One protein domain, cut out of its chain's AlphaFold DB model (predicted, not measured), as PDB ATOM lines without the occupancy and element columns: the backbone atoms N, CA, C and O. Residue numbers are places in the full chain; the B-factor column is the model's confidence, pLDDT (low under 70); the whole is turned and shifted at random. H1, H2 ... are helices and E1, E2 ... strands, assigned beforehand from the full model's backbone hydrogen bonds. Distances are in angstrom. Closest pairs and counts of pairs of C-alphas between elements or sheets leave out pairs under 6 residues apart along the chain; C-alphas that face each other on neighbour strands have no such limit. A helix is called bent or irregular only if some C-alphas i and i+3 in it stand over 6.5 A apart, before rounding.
ATOM      1  N   VAL A  11     275.030  20.806 -52.972       77.50
ATOM      2  CA  VAL A  11     276.062  19.778 -53.054       77.50
ATOM      3  C   VAL A  11     277.009  19.946 -51.869       77.50
ATOM      4  O   VAL A  11     277.543  21.042 -51.671       77.50
ATOM      5  N   PRO A  12     277.235  18.887 -51.080       72.69
ATOM      6  CA  PRO A  12     278.278  18.883 -50.079       72.69
ATOM      7  C   PRO A  12     279.649  19.375 -50.577       72.69
ATOM      8  O   PRO A  12     280.186  18.857 -51.552       72.69
ATOM      9  N   ALA A  13     280.216  20.371 -49.904       64.19
ATOM     10  CA  ALA A  13     281.552  20.902 -50.059       64.19
ATOM     11  C   ALA A  13     282.537  20.259 -49.056       64.19
ATOM     12  O   ALA A  13     282.190  20.095 -47.886       64.19
ATOM     13  N   PRO A  14     283.791  20.003 -49.472       57.59
ATOM     14  CA  PRO A  14     284.325  20.332 -50.776       57.59
ATOM     15  C   PRO A  14     284.006  19.230 -51.791       57.59
ATOM     16  O   PRO A  14     284.116  18.041 -51.519       57.59
ATOM     17  N   ALA A  15     283.742  19.652 -53.025       52.66
ATOM     18  CA  ALA A  15     283.879  18.782 -54.189       52.66
ATOM     19  C   ALA A  15     285.354  18.372 -54.447       52.66
ATOM     20  O   ALA A  15     285.620  17.604 -55.362       52.66
ATOM     21  N   LYS A  16     286.314  18.908 -53.669       55.47
ATOM     22  CA  LYS A  16     287.757  18.618 -53.705       55.47
ATOM     23  C   LYS A  16     288.193  17.964 -52.400       55.47
ATOM     24  O   LYS A  16     288.240  18.620 -51.364       55.47
ATOM     25  N   GLN A  17     288.471  16.674 -52.456       70.62
ATOM     26  CA  GLN A  17     288.703  15.841 -51.285       70.62
ATOM     27  C   GLN A  17     290.072  16.141 -50.625       70.62
ATOM     28  O   GLN A  17     291.020  16.585 -51.272       70.62
ATOM     29  N   VAL A  18     290.184  15.945 -49.310       73.44
ATOM     30  CA  VAL A  18     291.425  16.179 -48.548       73.44
ATOM     31  C   VAL A  18     291.936  14.847 -48.004       73.44
ATOM     32  O   VAL A  18     291.170  14.086 -47.412       73.44
ATOM     33  N   LEU A  19     293.224  14.572 -48.209       79.94
ATOM     34  CA  LEU A  19     293.954  13.464 -47.598       79.94
ATOM     35  C   LEU A  19     294.733  13.991 -46.402       79.94
ATOM     36  O   LEU A  19     295.469  14.971 -46.523       79.94
ATOM     37  N   TRP A  20     294.598  13.324 -45.265       81.62
ATOM     38  CA  TRP A  20     295.378  13.630 -44.079       81.62
ATOM     39  C   TRP A  20     296.507  12.619 -43.955       81.62
ATOM     40  O   TRP A  20     296.247  11.429 -43.788       81.62
ATOM     41  N   LEU A  21     297.749  13.079 -44.073       80.81
ATOM     42  CA  LEU A  21     298.934  12.240 -43.931       80.81
ATOM     43  C   LEU A  21     299.525  12.445 -42.535       80.81
ATOM     44  O   LEU A  21     300.026  13.523 -42.223       80.81
ATOM     45  N   LEU A  22     299.441  11.422 -41.685       76.31
ATOM     46  CA  LEU A  22     299.832  11.536 -40.280       76.31
ATOM     47  C   LEU A  22     301.347  11.390 -40.091       76.31
ATOM     48  O   LEU A  22     301.853  10.280 -40.070       76.31
ATOM     49  N   GLY A  23     302.076  12.486 -39.868       65.12
ATOM     50  CA  GLY A  23     303.465  12.422 -39.383       65.12
ATOM     51  C   GLY A  23     304.538  12.083 -40.430       65.12
ATOM     52  O   GLY A  23     305.666  11.778 -40.049       65.12
ATOM     53  N   ALA A  24     304.225  12.157 -41.729       62.81
ATOM     54  CA  ALA A  24     305.206  12.006 -42.806       62.81
ATOM     55  C   ALA A  24     305.232  13.235 -43.723       62.81
ATOM     56  O   ALA A  24     304.381  13.391 -44.594       62.81
ATOM     57  N   ASP A  25     306.249  14.081 -43.558       65.62
ATOM     58  CA  ASP A  25     306.465  15.232 -44.442       65.62
ATOM     59  C   ASP A  25     307.199  14.844 -45.738       65.62
ATOM     60  O   ASP A  25     306.941  15.421 -46.793       65.62
ATOM     61  N   GLU A  26     308.078  13.834 -45.701       72.56
ATOM     62  CA  GLU A  26     308.917  13.452 -46.853       72.56
ATOM     63  C   GLU A  26     308.109  12.851 -48.017       72.56
ATOM     64  O   GLU A  26     308.440  13.050 -49.185       72.56
ATOM     65  N   GLU A  27     307.017  12.149 -47.710       78.00
ATOM     66  CA  GLU A  27     306.153  11.478 -48.694       78.00
ATOM     67  C   GLU A  27     304.969  12.361 -49.126       78.00
ATOM     68  O   GLU A  27     304.278  12.054 -50.102       78.00
ATOM     69  N   ALA A  28     304.751  13.489 -48.437       81.44
ATOM     70  CA  ALA A  28     303.617  14.379 -48.660       81.44
ATOM     71  C   ALA A  28     303.606  14.975 -50.073       81.44
ATOM     72  O   ALA A  28     302.554  15.029 -50.709       81.44
ATOM     73  N   GLU A  29     304.767  15.388 -50.593       85.06
ATOM     74  CA  GLU A  29     304.870  15.974 -51.936       85.06
ATOM     75  C   GLU A  29     304.608  14.930 -53.034       85.06
ATOM     76  O   GLU A  29     303.878  15.195 -53.995       85.06
ATOM     77  N   ALA A  30     305.151  13.720 -52.870       87.06
ATOM     78  CA  ALA A  30     304.921  12.611 -53.793       87.06
ATOM     79  C   ALA A  30     303.441  12.200 -53.807       87.06
ATOM     80  O   ALA A  30     302.846  12.064 -54.882       87.06
ATOM     81  N   LEU A  31     302.828  12.090 -52.623       87.06
ATOM     82  CA  LEU A  31     301.403  11.828 -52.484       87.06
ATOM     83  C   LEU A  31     300.565  12.931 -53.128       87.06
ATOM     84  O   LEU A  31     299.701  12.630 -53.950       87.06
ATOM     85  N   ALA A  32     300.842  14.198 -52.812       87.19
ATOM     86  CA  ALA A  32     300.108  15.336 -53.360       87.19
ATOM     87  C   ALA A  32     300.142  15.333 -54.889       87.19
ATOM     88  O   ALA A  32     299.115  15.547 -55.531       87.19
ATOM     89  N   LYS A  33     301.296  15.015 -55.484       88.81
ATOM     90  CA  LYS A  33     301.436  14.884 -56.936       88.81
ATOM     91  C   LYS A  33     300.620  13.721 -57.509       88.81
ATOM     92  O   LYS A  33     300.011  13.898 -58.563       88.81
ATOM     93  N   SER A  34     300.598  12.572 -56.832       87.69
ATOM     94  CA  SER A  34     299.853  11.374 -57.254       87.69
ATOM     95  C   SER A  34     298.338  11.616 -57.281       87.69
ATOM     96  O   SER A  34     297.642  11.202 -58.207       87.69
ATOM     97  N   VAL A  35     297.819  12.364 -56.303       87.50
ATOM     98  CA  VAL A  35     296.368  12.537 -56.129       87.50
ATOM     99  C   VAL A  35     295.824  13.856 -56.689       87.50
ATOM    100  O   VAL A  35     294.609  14.028 -56.792       87.50
ATOM    101  N   ALA A  36     296.696  14.781 -57.108       86.12
ATOM    102  CA  ALA A  36     296.295  16.091 -57.626       86.12
ATOM    103  C   ALA A  36     295.365  16.001 -58.845       86.12
ATOM    104  O   ALA A  36     294.395  16.756 -58.938       86.12
ATOM    105  N   SER A  37     295.616  15.069 -59.776       86.19
ATOM    106  CA  SER A  37     294.751  14.872 -60.953       86.19
ATOM    107  C   SER A  37     293.370  14.321 -60.601       86.19
ATOM    108  O   SER A  37     292.445  14.454 -61.396       86.19
ATOM    109  N   LEU A  38     293.232  13.725 -59.413       84.44
ATOM    110  CA  LEU A  38     291.967  13.248 -58.855       84.44
ATOM    111  C   LEU A  38     291.240  14.349 -58.061       84.44
ATOM    112  O   LEU A  38     290.171  14.108 -57.516       84.44
ATOM    113  N   GLY A  39     291.805  15.560 -57.986       80.00
ATOM    114  CA  GLY A  39     291.209  16.690 -57.274       80.00
ATOM    115  C   GLY A  39     291.436  16.677 -55.761       80.00
ATOM    116  O   GLY A  39     290.816  17.488 -55.068       80.00
ATOM    117  N   TYR A  40     292.319  15.806 -55.262       81.00
ATOM    118  CA  TYR A  40     292.673  15.748 -53.847       81.00
ATOM    119  C   TYR A  40     293.808  16.713 -53.496       81.00
ATOM    120  O   TYR A  40     294.698  16.981 -54.303       81.00
ATOM    121  N   SER A  41     293.796  17.191 -52.254       80.44
ATOM    122  CA  SER A  41     294.919  17.899 -51.629       80.44
ATOM    123  C   SER A  41     295.393  17.145 -50.390       80.44
ATOM    124  O   SER A  41     294.607  16.429 -49.776       80.44
ATOM    125  N   VAL A  42     296.671  17.281 -50.039       82.69
ATOM    126  CA  VAL A  42     297.274  16.613 -48.879       82.69
ATOM    127  C   VAL A  42     297.521  17.641 -47.786       82.69
ATOM    128  O   VAL A  42     298.049  18.718 -48.063       82.69
ATOM    129  N   ILE A  43     297.148  17.300 -46.556       79.81
ATOM    130  CA  ILE A  43     297.459  18.064 -45.348       79.81
ATOM    131  C   ILE A  43     298.275  17.158 -44.425       79.81
ATOM    132  O   ILE A  43     297.903  16.002 -44.220       79.81
ATOM    133  N   THR A  44     299.374  17.676 -43.879       72.75
ATOM    134  CA  THR A  44     300.226  16.971 -42.904       72.75
ATOM    135  C   THR A  44     300.042  17.488 -41.478       72.75
ATOM    136  O   THR A  44     300.299  16.770 -40.516       72.75
ATOM    137  N   GLU A  45     299.527  18.709 -41.316       64.62
ATOM    138  CA  GLU A  45     299.259  19.293 -40.004       64.62
ATOM    139  C   GLU A  45     298.005  18.684 -39.366       64.62
ATOM    140  O   GLU A  45     296.942  18.558 -39.982       64.62
ATOM    141  N   THR A  46     298.119  18.305 -38.096       57.53
ATOM    142  CA  THR A  46     296.975  17.935 -37.269       57.53
ATOM    143  C   THR A  46     296.336  19.221 -36.728       57.53
ATOM    144  O   THR A  46     296.996  20.025 -36.080       57.53
ATOM    145  N   SER A  47     295.051  19.461 -37.016       53.69
ATOM    146  CA  SER A  47     294.307  20.581 -36.416       53.69
ATOM    147  C   SER A  47     293.213  20.065 -35.483       53.69
ATOM    148  O   SER A  47     292.616  19.018 -35.750       53.69
ATOM    149  N   ASP A  48     292.922  20.826 -34.426       53.50
ATOM    150  CA  ASP A  48     291.819  20.567 -33.484       53.50
ATOM    151  C   ASP A  48     290.434  20.868 -34.089       53.50
ATOM    152  O   ASP A  48     289.400  20.729 -33.431       53.50
ATOM    153  N   HIS A  49     290.380  21.318 -35.346       52.66
ATOM    154  CA  HIS A  49     289.120  21.607 -36.010       52.66
ATOM    155  C   HIS A  49     288.351  20.311 -36.320       52.66
ATOM    156  O   HIS A  49     288.954  19.288 -36.654       52.66
ATOM    157  N   PRO A  50     287.005  20.330 -36.231       53.66
ATOM    158  CA  PRO A  50     286.193  19.171 -36.579       53.66
ATOM    159  C   PRO A  50     286.497  18.713 -38.007       53.66
ATOM    160  O   PRO A  50     286.690  19.541 -38.900       53.66
ATOM    161  N   LEU A  51     286.498  17.398 -38.223       60.34
ATOM    162  CA  LEU A  51     286.754  16.812 -39.533       60.34
ATOM    163  C   LEU A  51     285.563  17.123 -40.441       60.34
ATOM    164  O   LEU A  51     284.494  16.516 -40.346       60.34
ATOM    165  N   VAL A  52     285.717  18.122 -41.301       55.59
ATOM    166  CA  VAL A  52     284.693  18.433 -42.291       55.59
ATOM    167  C   VAL A  52     284.935  17.539 -43.506       55.59
ATOM    168  O   VAL A  52     285.919  17.705 -44.225       55.59
ATOM    169  N   ASN A  53     283.978  16.648 -43.751       62.44
ATOM    170  CA  ASN A  53     283.881  15.625 -44.794       62.44
ATOM    171  C   ASN A  53     284.753  14.407 -44.524       62.44
ATOM    172  O   ASN A  53     285.566  14.444 -43.614       62.44
ATOM    173  N   THR A  54     284.534  13.322 -45.277       58.09
ATOM    174  CA  THR A  54     285.249  12.044 -45.136       58.09
ATOM    175  C   THR A  54     286.740  12.252 -45.389       58.09
ATOM    176  O   THR A  54     287.142  12.317 -46.554       58.09
ATOM    177  N   PRO A  55     287.590  12.356 -44.358       69.06
ATOM    178  CA  PRO A  55     289.015  12.388 -44.588       69.06
ATOM    179  C   PRO A  55     289.465  10.957 -44.861       69.06
ATOM    180  O   PRO A  55     289.093  10.013 -44.153       69.06
ATOM    181  N   LEU A  56     290.284  10.802 -45.889       80.56
ATOM    182  CA  LEU A  56     291.159   9.646 -45.963       80.56
ATOM    183  C   LEU A  56     292.356   9.943 -45.077       80.56
ATOM    184  O   LEU A  56     293.077  10.913 -45.312       80.56
ATOM    185  N   VAL A  57     292.524   9.132 -44.045       85.00
ATOM    186  CA  VAL A  57     293.619   9.254 -43.090       85.00
ATOM    187  C   VAL A  57     294.659   8.222 -43.465       85.00
ATOM    188  O   VAL A  57     294.403   7.024 -43.383       85.00
ATOM    189  N   ILE A  58     295.808   8.687 -43.925       82.81
ATOM    190  CA  ILE A  58     296.909   7.849 -44.373       82.81
ATOM    191  C   ILE A  58     297.896   7.739 -43.225       82.81
ATOM    192  O   ILE A  58     298.399   8.744 -42.715       82.81
ATOM    193  N   TRP A  59     298.153   6.500 -42.831       76.94
ATOM    194  CA  TRP A  59     299.078   6.181 -41.760       76.94
ATOM    195  C   TRP A  59     300.428   5.782 -42.354       76.94
ATOM    196  O   TRP A  59     300.511   4.704 -42.919       76.94
ATOM    197  N   PRO A  60     301.491   6.590 -42.303       66.88
ATOM    198  CA  PRO A  60     302.742   6.247 -42.967       66.88
ATOM    199  C   PRO A  60     303.496   5.122 -42.248       66.88
ATOM    200  O   PRO A  60     303.298   4.849 -41.063       66.88
ATOM    201  N   ARG A  61     304.429   4.498 -42.971       60.22
ATOM    202  CA  ARG A  61     305.280   3.400 -42.478       60.22
ATOM    203  C   ARG A  61     306.159   3.785 -41.284       60.22
ATOM    204  O   ARG A  61     306.475   2.937 -40.457       60.22
ATOM    205  N   SER A  62     306.562   5.053 -41.186       54.44
ATOM    206  CA  SER A  62     307.436   5.570 -40.121       54.44
ATOM    207  C   SER A  62     306.736   5.735 -38.768       54.44
ATOM    208  O   SER A  62     307.403   5.919 -37.754       54.44
ATOM    209  N   ALA A  63     305.407   5.625 -38.727       55.50
ATOM    210  CA  ALA A  63     304.589   5.800 -37.531       55.50
ATOM    211  C   ALA A  63     304.478   4.529 -36.658       55.50
ATOM    212  O   ALA A  63     303.537   4.392 -35.877       55.50
ATOM    213  N   ALA A  64     305.431   3.597 -36.781       51.28
ATOM    214  CA  ALA A  64     305.442   2.302 -36.092       51.28
ATOM    215  C   ALA A  64     305.480   2.400 -34.550       51.28
ATOM    216  O   ALA A  64     305.103   1.447 -33.873       51.28
ATOM    217  N   ASP A  65     305.885   3.554 -34.006       51.19
ATOM    218  CA  ASP A  65     305.945   3.823 -32.561       51.19
ATOM    219  C   ASP A  65     304.661   4.468 -31.993       51.19
ATOM    220  O   ASP A  65     304.590   4.770 -30.800       51.19
ATOM    221  N   LEU A  66     303.640   4.713 -32.821       58.09
ATOM    222  CA  LEU A  66     302.381   5.303 -32.369       58.09
ATOM    223  C   LEU A  66     301.458   4.237 -31.758       58.09
ATOM    224  O   LEU A  66     301.253   3.171 -32.338       58.09
ATOM    225  N   GLU A  67     300.833   4.549 -30.617       70.88
ATOM    226  CA  GLU A  67     299.743   3.748 -30.040       70.88
ATOM    227  C   GLU A  67     298.508   3.795 -30.956       70.88
ATOM    228  O   GLU A  67     297.569   4.570 -30.752       70.88
ATOM    229  N   LEU A  68     298.520   2.959 -31.994       74.06
ATOM    230  CA  LEU A  68     297.498   2.887 -33.037       74.06
ATOM    231  C   LEU A  68     296.077   2.800 -32.459       74.06
ATOM    232  O   LEU A  68     295.171   3.463 -32.953       74.06
ATOM    233  N   GLY A  69     295.887   2.039 -31.376       76.56
ATOM    234  CA  GLY A  69     294.598   1.919 -30.689       76.56
ATOM    235  C   GLY A  69     294.054   3.253 -30.165       76.56
ATOM    236  O   GLY A  69     292.921   3.606 -30.486       76.56
ATOM    237  N   SER A  70     294.864   4.016 -29.424       80.31
ATOM    238  CA  SER A  70     294.474   5.301 -28.823       80.31
ATOM    239  C   SER A  70     294.107   6.340 -29.889       80.31
ATOM    240  O   SER A  70     293.125   7.068 -29.763       80.31
ATOM    241  N   LEU A  71     294.859   6.368 -30.988       79.00
ATOM    242  CA  LEU A  71     294.632   7.302 -32.092       79.00
ATOM    243  C   LEU A  71     293.411   6.931 -32.941       79.00
ATOM    244  O   LEU A  71     292.670   7.817 -33.365       79.00
ATOM    245  N   LEU A  72     293.164   5.638 -33.177       83.81
ATOM    246  CA  LEU A  72     291.927   5.188 -33.821       83.81
ATOM    247  C   LEU A  72     290.707   5.502 -32.957       83.81
ATOM    248  O   LEU A  72     289.680   5.916 -33.493       83.81
ATOM    249  N   GLU A  73     290.812   5.338 -31.638       85.44
ATOM    250  CA  GLU A  73     289.751   5.721 -30.709       85.44
ATOM    251  C   GLU A  73     289.476   7.229 -30.783       85.44
ATOM    252  O   GLU A  73     288.325   7.633 -30.964       85.44
ATOM    253  N   GLU A  74     290.520   8.061 -30.742       84.19
ATOM    254  CA  GLU A  74     290.393   9.510 -30.906       84.19
ATOM    255  C   GLU A  74     289.730   9.863 -32.248       84.19
ATOM    256  O   GLU A  74     288.760  10.624 -32.296       84.19
ATOM    257  N   LEU A  75     290.188   9.253 -33.345       83.31
ATOM    258  CA  LEU A  75     289.633   9.459 -34.681       83.31
ATOM    259  C   LEU A  75     288.162   9.013 -34.777       83.31
ATOM    260  O   LEU A  75     287.350   9.687 -35.416       83.31
ATOM    261  N   GLY A  76     287.803   7.918 -34.106       85.25
ATOM    262  CA  GLY A  76     286.433   7.421 -33.978       85.25
ATOM    263  C   GLY A  76     285.534   8.319 -33.121       85.25
ATOM    264  O   GLY A  76     284.312   8.326 -33.293       85.25
ATOM    265  N   GLN A  77     286.101   9.136 -32.234       85.38
ATOM    266  CA  GLN A  77     285.356  10.106 -31.425       85.38
ATOM    267  C   GLN A  77     285.263  11.491 -32.080       85.38
ATOM    268  O   GLN A  77     284.347  12.253 -31.757       85.38
ATOM    269  N   ARG A  78     286.138  11.811 -33.043       80.81
ATOM    270  CA  ARG A  78     286.111  13.101 -33.747       80.81
ATOM    271  C   ARG A  78     284.776  13.315 -34.480       80.81
ATOM    272  O   ARG A  78     284.340  12.444 -35.245       80.81
ATOM    273  N   PRO A  79     284.116  14.473 -34.285       78.50
ATOM    274  CA  PRO A  79     282.892  14.793 -34.999       78.50
ATOM    275  C   PRO A  79     283.197  15.001 -36.482       78.50
ATOM    276  O   PRO A  79     284.112  15.743 -36.844       78.50
ATOM    277  N   VAL A 265     288.054   7.217 -43.391       88.31
ATOM    278  CA  VAL A 265     288.581   5.957 -43.911       88.31
ATOM    279  C   VAL A 265     290.082   5.941 -43.670       88.31
ATOM    280  O   VAL A 265     290.788   6.849 -44.104       88.31
ATOM    281  N   VAL A 266     290.564   4.923 -42.967       89.50
ATOM    282  CA  VAL A 266     291.980   4.787 -42.610       89.50
ATOM    283  C   VAL A 266     292.687   3.943 -43.663       89.50
ATOM    284  O   VAL A 266     292.290   2.807 -43.909       89.50
ATOM    285  N   VAL A 267     293.729   4.475 -44.295       88.44
ATOM    286  CA  VAL A 267     294.543   3.753 -45.278       88.44
ATOM    287  C   VAL A 267     295.848   3.331 -44.621       88.44
ATOM    288  O   VAL A 267     296.626   4.180 -44.178       88.44
ATOM    289  N   LEU A 268     296.079   2.019 -44.571       82.88
ATOM    290  CA  LEU A 268     297.325   1.438 -44.085       82.88
ATOM    291  C   LEU A 268     298.215   1.009 -45.254       82.88
ATOM    292  O   LEU A 268     297.754   0.218 -46.074       82.88
ATOM    293  N   PRO A 269     299.478   1.451 -45.305       65.75
ATOM    294  CA  PRO A 269     300.360   1.279 -46.449       65.75
ATOM    295  C   PRO A 269     301.060  -0.078 -46.538       65.75
ATOM    296  O   PRO A 269     301.671  -0.320 -47.558       65.75
ATOM    297  N   GLU A 270     301.001  -0.969 -45.543       68.25
ATOM    298  CA  GLU A 270     301.638  -2.297 -45.634       68.25
ATOM    299  C   GLU A 270     300.754  -3.437 -45.120       68.25
ATOM    300  O   GLU A 270     299.839  -3.243 -44.316       68.25
ATOM    301  N   GLU A 271     301.090  -4.657 -45.554       60.53
ATOM    302  CA  GLU A 271     300.617  -5.908 -44.963       60.53
ATOM    303  C   GLU A 271     301.152  -6.034 -43.526       60.53
ATOM    304  O   GLU A 271     302.190  -6.645 -43.265       60.53
ATOM    305  N   HIS A 272     300.452  -5.468 -42.544       57.75
ATOM    306  CA  HIS A 272     300.663  -5.904 -41.171       57.75
ATOM    307  C   HIS A 272     300.215  -7.362 -41.046       57.75
ATOM    308  O   HIS A 272     299.083  -7.712 -41.375       57.75
ATOM    309  N   ALA A 273     301.076  -8.203 -40.462       49.38
ATOM    310  CA  ALA A 273     300.785  -9.593 -40.091       49.38
ATOM    311  C   ALA A 273     299.623  -9.745 -39.072       49.38
ATOM    312  O   ALA A 273     299.370 -10.838 -38.569       49.38
ATOM    313  N   ALA A 274     298.916  -8.651 -38.776       61.44
ATOM    314  CA  ALA A 274     297.844  -8.508 -37.811       61.44
ATOM    315  C   ALA A 274     296.601  -7.821 -38.426       61.44
ATOM    316  O   ALA A 274     295.925  -7.050 -37.750       61.44
ATOM    317  N   GLU A 275     296.270  -8.108 -39.696       72.44
ATOM    318  CA  GLU A 275     295.017  -7.665 -40.349       72.44
ATOM    319  C   GLU A 275     293.796  -7.834 -39.427       72.44
ATOM    320  O   GLU A 275     292.973  -6.930 -39.295       72.44
ATOM    321  N   ALA A 276     293.715  -8.970 -38.729       78.31
ATOM    322  CA  ALA A 276     292.632  -9.265 -37.799       78.31
ATOM    323  C   ALA A 276     292.606  -8.333 -36.573       78.31
ATOM    324  O   ALA A 276     291.526  -7.942 -36.134       78.31
ATOM    325  N   GLU A 277     293.766  -7.974 -36.020       80.44
ATOM    326  CA  GLU A 277     293.867  -7.073 -34.866       80.44
ATOM    327  C   GLU A 277     293.494  -5.645 -35.268       80.44
ATOM    328  O   GLU A 277     292.677  -4.996 -34.616       80.44
ATOM    329  N   PHE A 278     294.005  -5.181 -36.407       81.38
ATOM    330  CA  PHE A 278     293.676  -3.853 -36.909       81.38
ATOM    331  C   PHE A 278     292.197  -3.729 -37.301       81.38
ATOM    332  O   PHE A 278     291.545  -2.742 -36.957       81.38
ATOM    333  N   ALA A 279     291.623  -4.754 -37.938       86.44
ATOM    334  CA  ALA A 279     290.190  -4.801 -38.218       86.44
ATOM    335  C   ALA A 279     289.347  -4.745 -36.929       86.44
ATOM    336  O   ALA A 279     288.306  -4.081 -36.909       86.44
ATOM    337  N   GLN A 280     289.789  -5.392 -35.845       88.19
ATOM    338  CA  GLN A 280     289.122  -5.309 -34.542       88.19
ATOM    339  C   GLN A 280     289.189  -3.894 -33.955       88.19
ATOM    340  O   GLN A 280     288.154  -3.381 -33.527       88.19
ATOM    341  N   LEU A 281     290.355  -3.242 -33.993       88.00
ATOM    342  CA  LEU A 281     290.523  -1.865 -33.509       88.00
ATOM    343  C   LEU A 281     289.661  -0.870 -34.297       88.00
ATOM    344  O   LEU A 281     288.949  -0.058 -33.708       88.00
ATOM    345  N   LEU A 282     289.650  -0.977 -35.627       89.81
ATOM    346  CA  LEU A 282     288.786  -0.167 -36.486       89.81
ATOM    347  C   LEU A 282     287.304  -0.379 -36.178       89.81
ATOM    348  O   LEU A 282     286.551   0.585 -36.069       89.81
ATOM    349  N   THR A 283     286.884  -1.637 -36.011       92.00
ATOM    350  CA  THR A 283     285.495  -1.969 -35.667       92.00
ATOM    351  C   THR A 283     285.110  -1.365 -34.319       92.00
ATOM    352  O   THR A 283     284.039  -0.770 -34.206       92.00
ATOM    353  N   ALA A 284     285.991  -1.459 -33.319       91.00
ATOM    354  CA  ALA A 284     285.780  -0.867 -32.000       91.00
ATOM    355  C   ALA A 284     285.654   0.667 -32.064       91.00
ATOM    356  O   ALA A 284     284.809   1.239 -31.377       91.00
ATOM    357  N   ALA A 285     286.425   1.322 -32.937       90.00
ATOM    358  CA  ALA A 285     286.358   2.764 -33.177       90.00
ATOM    359  C   ALA A 285     285.219   3.196 -34.130       90.00
ATOM    360  O   ALA A 285     285.001   4.391 -34.337       90.00
ATOM    361  N   GLY A 286     284.488   2.252 -34.737       90.94
ATOM    362  CA  GLY A 286     283.466   2.545 -35.749       90.94
ATOM    363  C   GLY A 286     284.034   3.104 -37.061       90.94
ATOM    364  O   GLY A 286     283.342   3.844 -37.765       90.94
ATOM    365  N   LEU A 287     285.289   2.783 -37.375       91.19
ATOM    366  CA  LEU A 287     286.025   3.254 -38.545       91.19
ATOM    367  C   LEU A 287     286.124   2.168 -39.618       91.19
ATOM    368  O   LEU A 287     286.147   0.971 -39.331       91.19
ATOM    369  N   THR A 288     286.223   2.600 -40.871       91.62
ATOM    370  CA  THR A 288     286.506   1.722 -42.010       91.62
ATOM    371  C   THR A 288     287.965   1.880 -42.403       91.62
ATOM    372  O   THR A 288     288.474   2.996 -42.478       91.62
ATOM    373  N   GLY A 289     288.638   0.766 -42.648       91.00
ATOM    374  CA  GLY A 289     290.026   0.726 -43.072       91.00
ATOM    375  C   GLY A 289     290.195   0.163 -44.468       91.00
ATOM    376  O   GLY A 289     289.332  -0.555 -44.978       91.00
ATOM    377  N   VAL A 290     291.343   0.461 -45.059       90.94
ATOM    378  CA  VAL A 290     291.788  -0.105 -46.323       90.94
ATOM    379  C   VAL A 290     293.222  -0.580 -46.181       90.94
ATOM    380  O   VAL A 290     294.084   0.170 -45.724       90.94
ATOM    381  N   ILE A 291     293.462  -1.819 -46.601       88.56
ATOM    382  CA  ILE A 291     294.783  -2.451 -46.624       88.56
ATOM    383  C   ILE A 291     295.111  -2.912 -48.038       88.56
ATOM    384  O   ILE A 291     294.214  -3.252 -48.817       88.56
ATOM    385  N   ARG A 292     296.397  -2.942 -48.377       85.81
ATOM    386  CA  ARG A 292     296.847  -3.472 -49.663       85.81
ATOM    387  C   ARG A 292     296.612  -4.984 -49.738       85.81
ATOM    388  O   ARG A 292     296.822  -5.697 -48.765       85.81
ATOM    389  N   GLN A 293     296.186  -5.468 -50.905       84.44
ATOM    390  CA  GLN A 293     296.019  -6.896 -51.183       84.44
ATOM    391  C   GLN A 293     296.477  -7.197 -52.617       84.44
ATOM    392  O   GLN A 293     295.729  -7.013 -53.582       84.44
ATOM    393  N   GLY A 294     297.729  -7.639 -52.771       82.25
ATOM    394  CA  GLY A 294     298.348  -7.841 -54.085       82.25
ATOM    395  C   GLY A 294     298.389  -6.551 -54.921       82.25
ATOM    396  O   GLY A 294     298.919  -5.529 -54.486       82.25
ATOM    397  N   GLU A 295     297.819  -6.594 -56.130       79.50
ATOM    398  CA  GLU A 295     297.658  -5.418 -57.011       79.50
ATOM    399  C   GLU A 295     296.433  -4.546 -56.657       79.50
ATOM    400  O   GLU A 295     296.179  -3.529 -57.304       79.50
ATOM    401  N   GLY A 296     295.642  -4.951 -55.658       85.69
ATOM    402  CA  GLY A 296     294.429  -4.268 -55.221       85.69
ATOM    403  C   GLY A 296     294.451  -3.912 -53.737       85.69
ATOM    404  O   GLY A 296     295.503  -3.713 -53.132       85.69
ATOM    405  N   PHE A 297     293.258  -3.820 -53.154       90.06
ATOM    406  CA  PHE A 297     293.065  -3.517 -51.742       90.06
ATOM    407  C   PHE A 297     291.841  -4.242 -51.183       90.06
ATOM    408  O   PHE A 297     290.891  -4.519 -51.922       90.06
ATOM    409  N   ALA A 298     291.857  -4.498 -49.879       90.75
ATOM    410  CA  ALA A 298     290.717  -4.997 -49.122       90.75
ATOM    411  C   ALA A 298     290.172  -3.902 -48.197       90.75
ATOM    412  O   ALA A 298     290.923  -3.061 -47.699       90.75
ATOM    413  N   VAL A 299     288.856  -3.916 -47.977       92.06
ATOM    414  CA  VAL A 299     288.171  -3.033 -47.026       92.06
ATOM    415  C   VAL A 299     287.886  -3.822 -45.752       92.06
ATOM    416  O   VAL A 299     287.364  -4.934 -45.823       92.06
ATOM    417  N   ILE A 300     288.232  -3.250 -44.602       91.69
ATOM    418  CA  ILE A 300     288.169  -3.907 -43.289       91.69
ATOM    419  C   ILE A 300     287.591  -2.968 -42.218       91.69
ATOM    420  O   ILE A 300     287.453  -1.762 -42.426       91.69
ATOM    421  N   GLY A 301     287.286  -3.507 -41.035       91.44
ATOM    422  CA  GLY A 301     286.783  -2.734 -39.897       91.44
ATOM    423  C   GLY A 301     285.258  -2.665 -39.845       91.44
ATOM    424  O   GLY A 301     284.575  -3.659 -40.084       91.44
ATOM    425  N   ALA A 302     284.714  -1.487 -39.531       90.56
ATOM    426  CA  ALA A 302     283.287  -1.295 -39.266       90.56
ATOM    427  C   ALA A 302     282.367  -1.528 -40.481       90.56
ATOM    428  O   ALA A 302     281.176  -1.768 -40.300       90.56
ATOM    429  N   ASN A 303     282.899  -1.454 -41.707       89.50
ATOM    430  CA  ASN A 303     282.164  -1.741 -42.942       89.50
ATOM    431  C   ASN A 303     283.029  -2.578 -43.892       89.50
ATOM    432  O   ASN A 303     284.252  -2.464 -43.875       89.50
ATOM    433  N   ASP A 304     282.382  -3.354 -44.763       89.12
ATOM    434  CA  ASP A 304     283.007  -4.194 -45.798       89.12
ATOM    435  C   ASP A 304     283.135  -3.488 -47.164       89.12
ATOM    436  O   ASP A 304     283.589  -4.074 -48.149       89.12
ATOM    437  N   LYS A 305     282.707  -2.222 -47.244       89.62
ATOM    438  CA  LYS A 305     282.696  -1.399 -48.459       89.62
ATOM    439  C   LYS A 305     283.181   0.012 -48.163       89.62
ATOM    440  O   LYS A 305     282.982   0.533 -47.068       89.62
ATOM    441  N   LEU A 306     283.779   0.636 -49.176       85.50
ATOM    442  CA  LEU A 306     284.104   2.057 -49.131       85.50
ATOM    443  C   LEU A 306     282.820   2.900 -49.063       85.50
ATOM    444  O   LEU A 306     281.827   2.545 -49.710       85.50
ATOM    445  N   PRO A 307     282.837   4.034 -48.340       80.69
ATOM    446  CA  PRO A 307     281.821   5.067 -48.491       80.69
ATOM    447  C   PRO A 307     281.702   5.495 -49.957       80.69
ATOM    448  O   PRO A 307     282.701   5.542 -50.676       80.69
ATOM    449  N   SER A 308     280.494   5.846 -50.399       78.75
ATOM    450  CA  SER A 308     280.230   6.270 -51.784       78.75
ATOM    451  C   SER A 308     281.055   7.480 -52.236       78.75
ATOM    452  O   SER A 308     281.266   7.678 -53.427       78.75
ATOM    453  N   GLU A 309     281.508   8.282 -51.280       74.81
ATOM    454  CA  GLU A 309     282.300   9.491 -51.459       74.81
ATOM    455  C   GLU A 309     283.791   9.209 -51.699       74.81
ATOM    456  O   GLU A 309     284.520  10.115 -52.107       74.81
ATOM    457  N   VAL A 310     284.251   7.981 -51.432       81.06
ATOM    458  CA  VAL A 310     285.647   7.560 -51.594       81.06
ATOM    459  C   VAL A 310     285.779   6.729 -52.864       81.06
ATOM    460  O   VAL A 310     285.376   5.567 -52.924       81.06
ATOM    461  N   GLU A 311     286.383   7.316 -53.894       85.69
ATOM    462  CA  GLU A 311     286.604   6.622 -55.159       85.69
ATOM    463  C   GLU A 311     287.742   5.594 -55.049       85.69
ATOM    464  O   GLU A 311     288.835   5.939 -54.606       85.69
ATOM    465  N   PRO A 312     287.587   4.354 -55.547       89.44
ATOM    466  CA  PRO A 312     288.671   3.365 -55.544       89.44
ATOM    467  C   PRO A 312     289.979   3.832 -56.208       89.44
ATOM    468  O   PRO A 312     291.043   3.294 -55.906       89.44
ATOM    469  N   ALA A 313     289.914   4.807 -57.121       89.19
ATOM    470  CA  ALA A 313     291.077   5.358 -57.811       89.19
ATOM    471  C   ALA A 313     292.042   6.083 -56.859       89.19
ATOM    472  O   ALA A 313     293.253   5.922 -57.006       89.19
ATOM    473  N   VAL A 314     291.537   6.815 -55.856       87.50
ATOM    474  CA  VAL A 314     292.421   7.517 -54.908       87.50
ATOM    475  C   VAL A 314     293.172   6.537 -54.017       87.50
ATOM    476  O   VAL A 314     294.356   6.715 -53.769       87.50
ATOM    477  N   ILE A 315     292.514   5.454 -53.600       89.00
ATOM    478  CA  ILE A 315     293.134   4.403 -52.793       89.00
ATOM    479  C   ILE A 315     294.308   3.769 -53.545       89.00
ATOM    480  O   ILE A 315     295.380   3.581 -52.979       89.00
ATOM    481  N   ARG A 316     294.130   3.488 -54.841       89.62
ATOM    482  CA  ARG A 316     295.213   2.967 -55.688       89.62
ATOM    483  C   ARG A 316     296.362   3.969 -55.807       89.62
ATOM    484  O   ARG A 316     297.504   3.579 -55.615       89.62
ATOM    485  N   ALA A 317     296.054   5.247 -56.034       89.19
ATOM    486  CA  ALA A 317     297.052   6.316 -56.115       89.19
ATOM    487  C   ALA A 317     297.839   6.508 -54.803       89.19
ATOM    488  O   ALA A 317     299.021   6.847 -54.843       89.19
ATOM    489  N   ILE A 318     297.206   6.267 -53.647       87.81
ATOM    490  CA  ILE A 318     297.878   6.232 -52.340       87.81
ATOM    491  C   ILE A 318     298.835   5.031 -52.277       87.81
ATOM    492  O   ILE A 318     300.008   5.204 -51.950       87.81
ATOM    493  N   PHE A 319     298.386   3.826 -52.644       87.19
ATOM    494  CA  PHE A 319     299.239   2.628 -52.621       87.19
ATOM    495  C   PHE A 319     300.401   2.656 -53.618       87.19
ATOM    496  O   PHE A 319     301.429   2.036 -53.363       87.19
ATOM    497  N   GLU A 320     300.286   3.398 -54.719       86.06
ATOM    498  CA  GLU A 320     301.418   3.644 -55.624       86.06
ATOM    499  C   GLU A 320     302.562   4.412 -54.943       86.06
ATOM    500  O   GLU A 320     303.719   4.243 -55.326       86.06
ATOM    501  N   VAL A 321     302.249   5.230 -53.933       84.19
ATOM    502  CA  VAL A 321     303.230   6.038 -53.196       84.19
ATOM    503  C   VAL A 321     303.755   5.297 -51.970       84.19
ATOM    504  O   VAL A 321     304.968   5.244 -51.778       84.19
ATOM    505  N   PHE A 322     302.870   4.713 -51.158       75.12
ATOM    506  CA  PHE A 322     303.265   4.144 -49.862       75.12
ATOM    507  C   PHE A 322     303.547   2.643 -49.863       75.12
ATOM    508  O   PHE A 322     304.168   2.157 -48.921       75.12
ATOM    509  N   GLY A 323     303.175   1.939 -50.930       62.22
ATOM    510  CA  GLY A 323     303.631   0.582 -51.199       62.22
ATOM    511  C   GLY A 323     303.170  -0.456 -50.198       62.22
ATOM    512  O   GLY A 323     304.064  -0.978 -49.515       62.22
TER     513      GLY A 323
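Overview. This is residues 11 to 79 and 265 to 323 of the 323 residues of the protein "CIA30 domain-containing protein" of Phormidium tenue NIES-30 (UniProt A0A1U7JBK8). A strongly twisted six-stranded sheet is the middle of three layers, with H1 and H4 side by side on one face and H3 on the other. H2 packs on H3 and only grazes the sheet. The printed part has 128 residues, with four named helices and six named strands in the order E1 H1 E2 E3 H2 E4 H3 E5 E6 H4. The mixed sheet runs E2 E1 E3 E4 E5 E6, with only E5 and E6 antiparallel; the class is mixed, helices and strands. The whole is compact and rounded, with a radius of gyration of the C-alphas of 13.6 A and spans of 34 by 32 by 28 A.

Arrangement. E1, residues 18 to 21, H1, residues 28 to 38, and E2, residues 41 to 43, form a strand-helix-strand unit, two parallel neighbour strands with a helix between, with a right-handed crossover. N 19 and O 41 are 2.8 A apart, within hydrogen-bond range. H1 is over E2 at a height over the sheet of 7.7 A; their closest C-alphas, of Ala 32 and Val 42, are 5.5 A apart. E3, residues 56 to 58, is parallel to E1, with N 58 and O 20 at 2.8 A. H2, residues 68 to 77, precedes the cut. E4, residues 265 to 268, is parallel to E3, with N 267 and O 57 at 2.8 A. E4, H3, residues 275 to 285, and E5, residues 288 to 293, form a second such right-handed unit, with N 290 and O 266 at 2.8 A. H3 touches H2, the same way at a shallow tilt of 32 degrees, only just short of steep; their closest C-alphas, of Gly 76 and Ala 285, are 4.7 A apart. E5 and E6, residues 296 to 301, are a hairpin, with N 289 and O 300 at 2.8 A. The closest C-alphas of H3 and E6, of Ala 279 and Gly 301, are 4.3 A apart. H4, residues 312 to 322, touches H1, opposite ways at a shallow tilt of 22 degrees; the closest C-alphas, of Ser 34 and Ala 317, are 5.9 A apart. H2 and H3 have every O i to N i+4 pair within hydrogen-bond range, H1 5 of 7 and H4 6 of 7.

Along the chain. E1 begins at C-alpha 18 (291.425, 16.179, -48.548). H1 is 15.5 A long and irregular, with C-alphas 34 and 37 at 7.2 A. H2 is 14.2 A, H3 15.3 A, E5 15.8 A and E6 17.2 A long. H4, 15.7 A, ends at C-alpha 322 (303.265, 4.144, -49.862).

Size, cuts and confidence. The two C-alphas farthest apart, of Val 11 and Ala 273, are 40.5 A apart. Residues 80 to 264 are not printed; C-alphas 79 and 265 are 13.8 A apart across the cut. The link E2 to E3 is long, with 12 residues. Mean pLDDT of the printed part is 77.8; 32 residues are under 70, among them 45 to 55, 60 to 66 and 269 to 274.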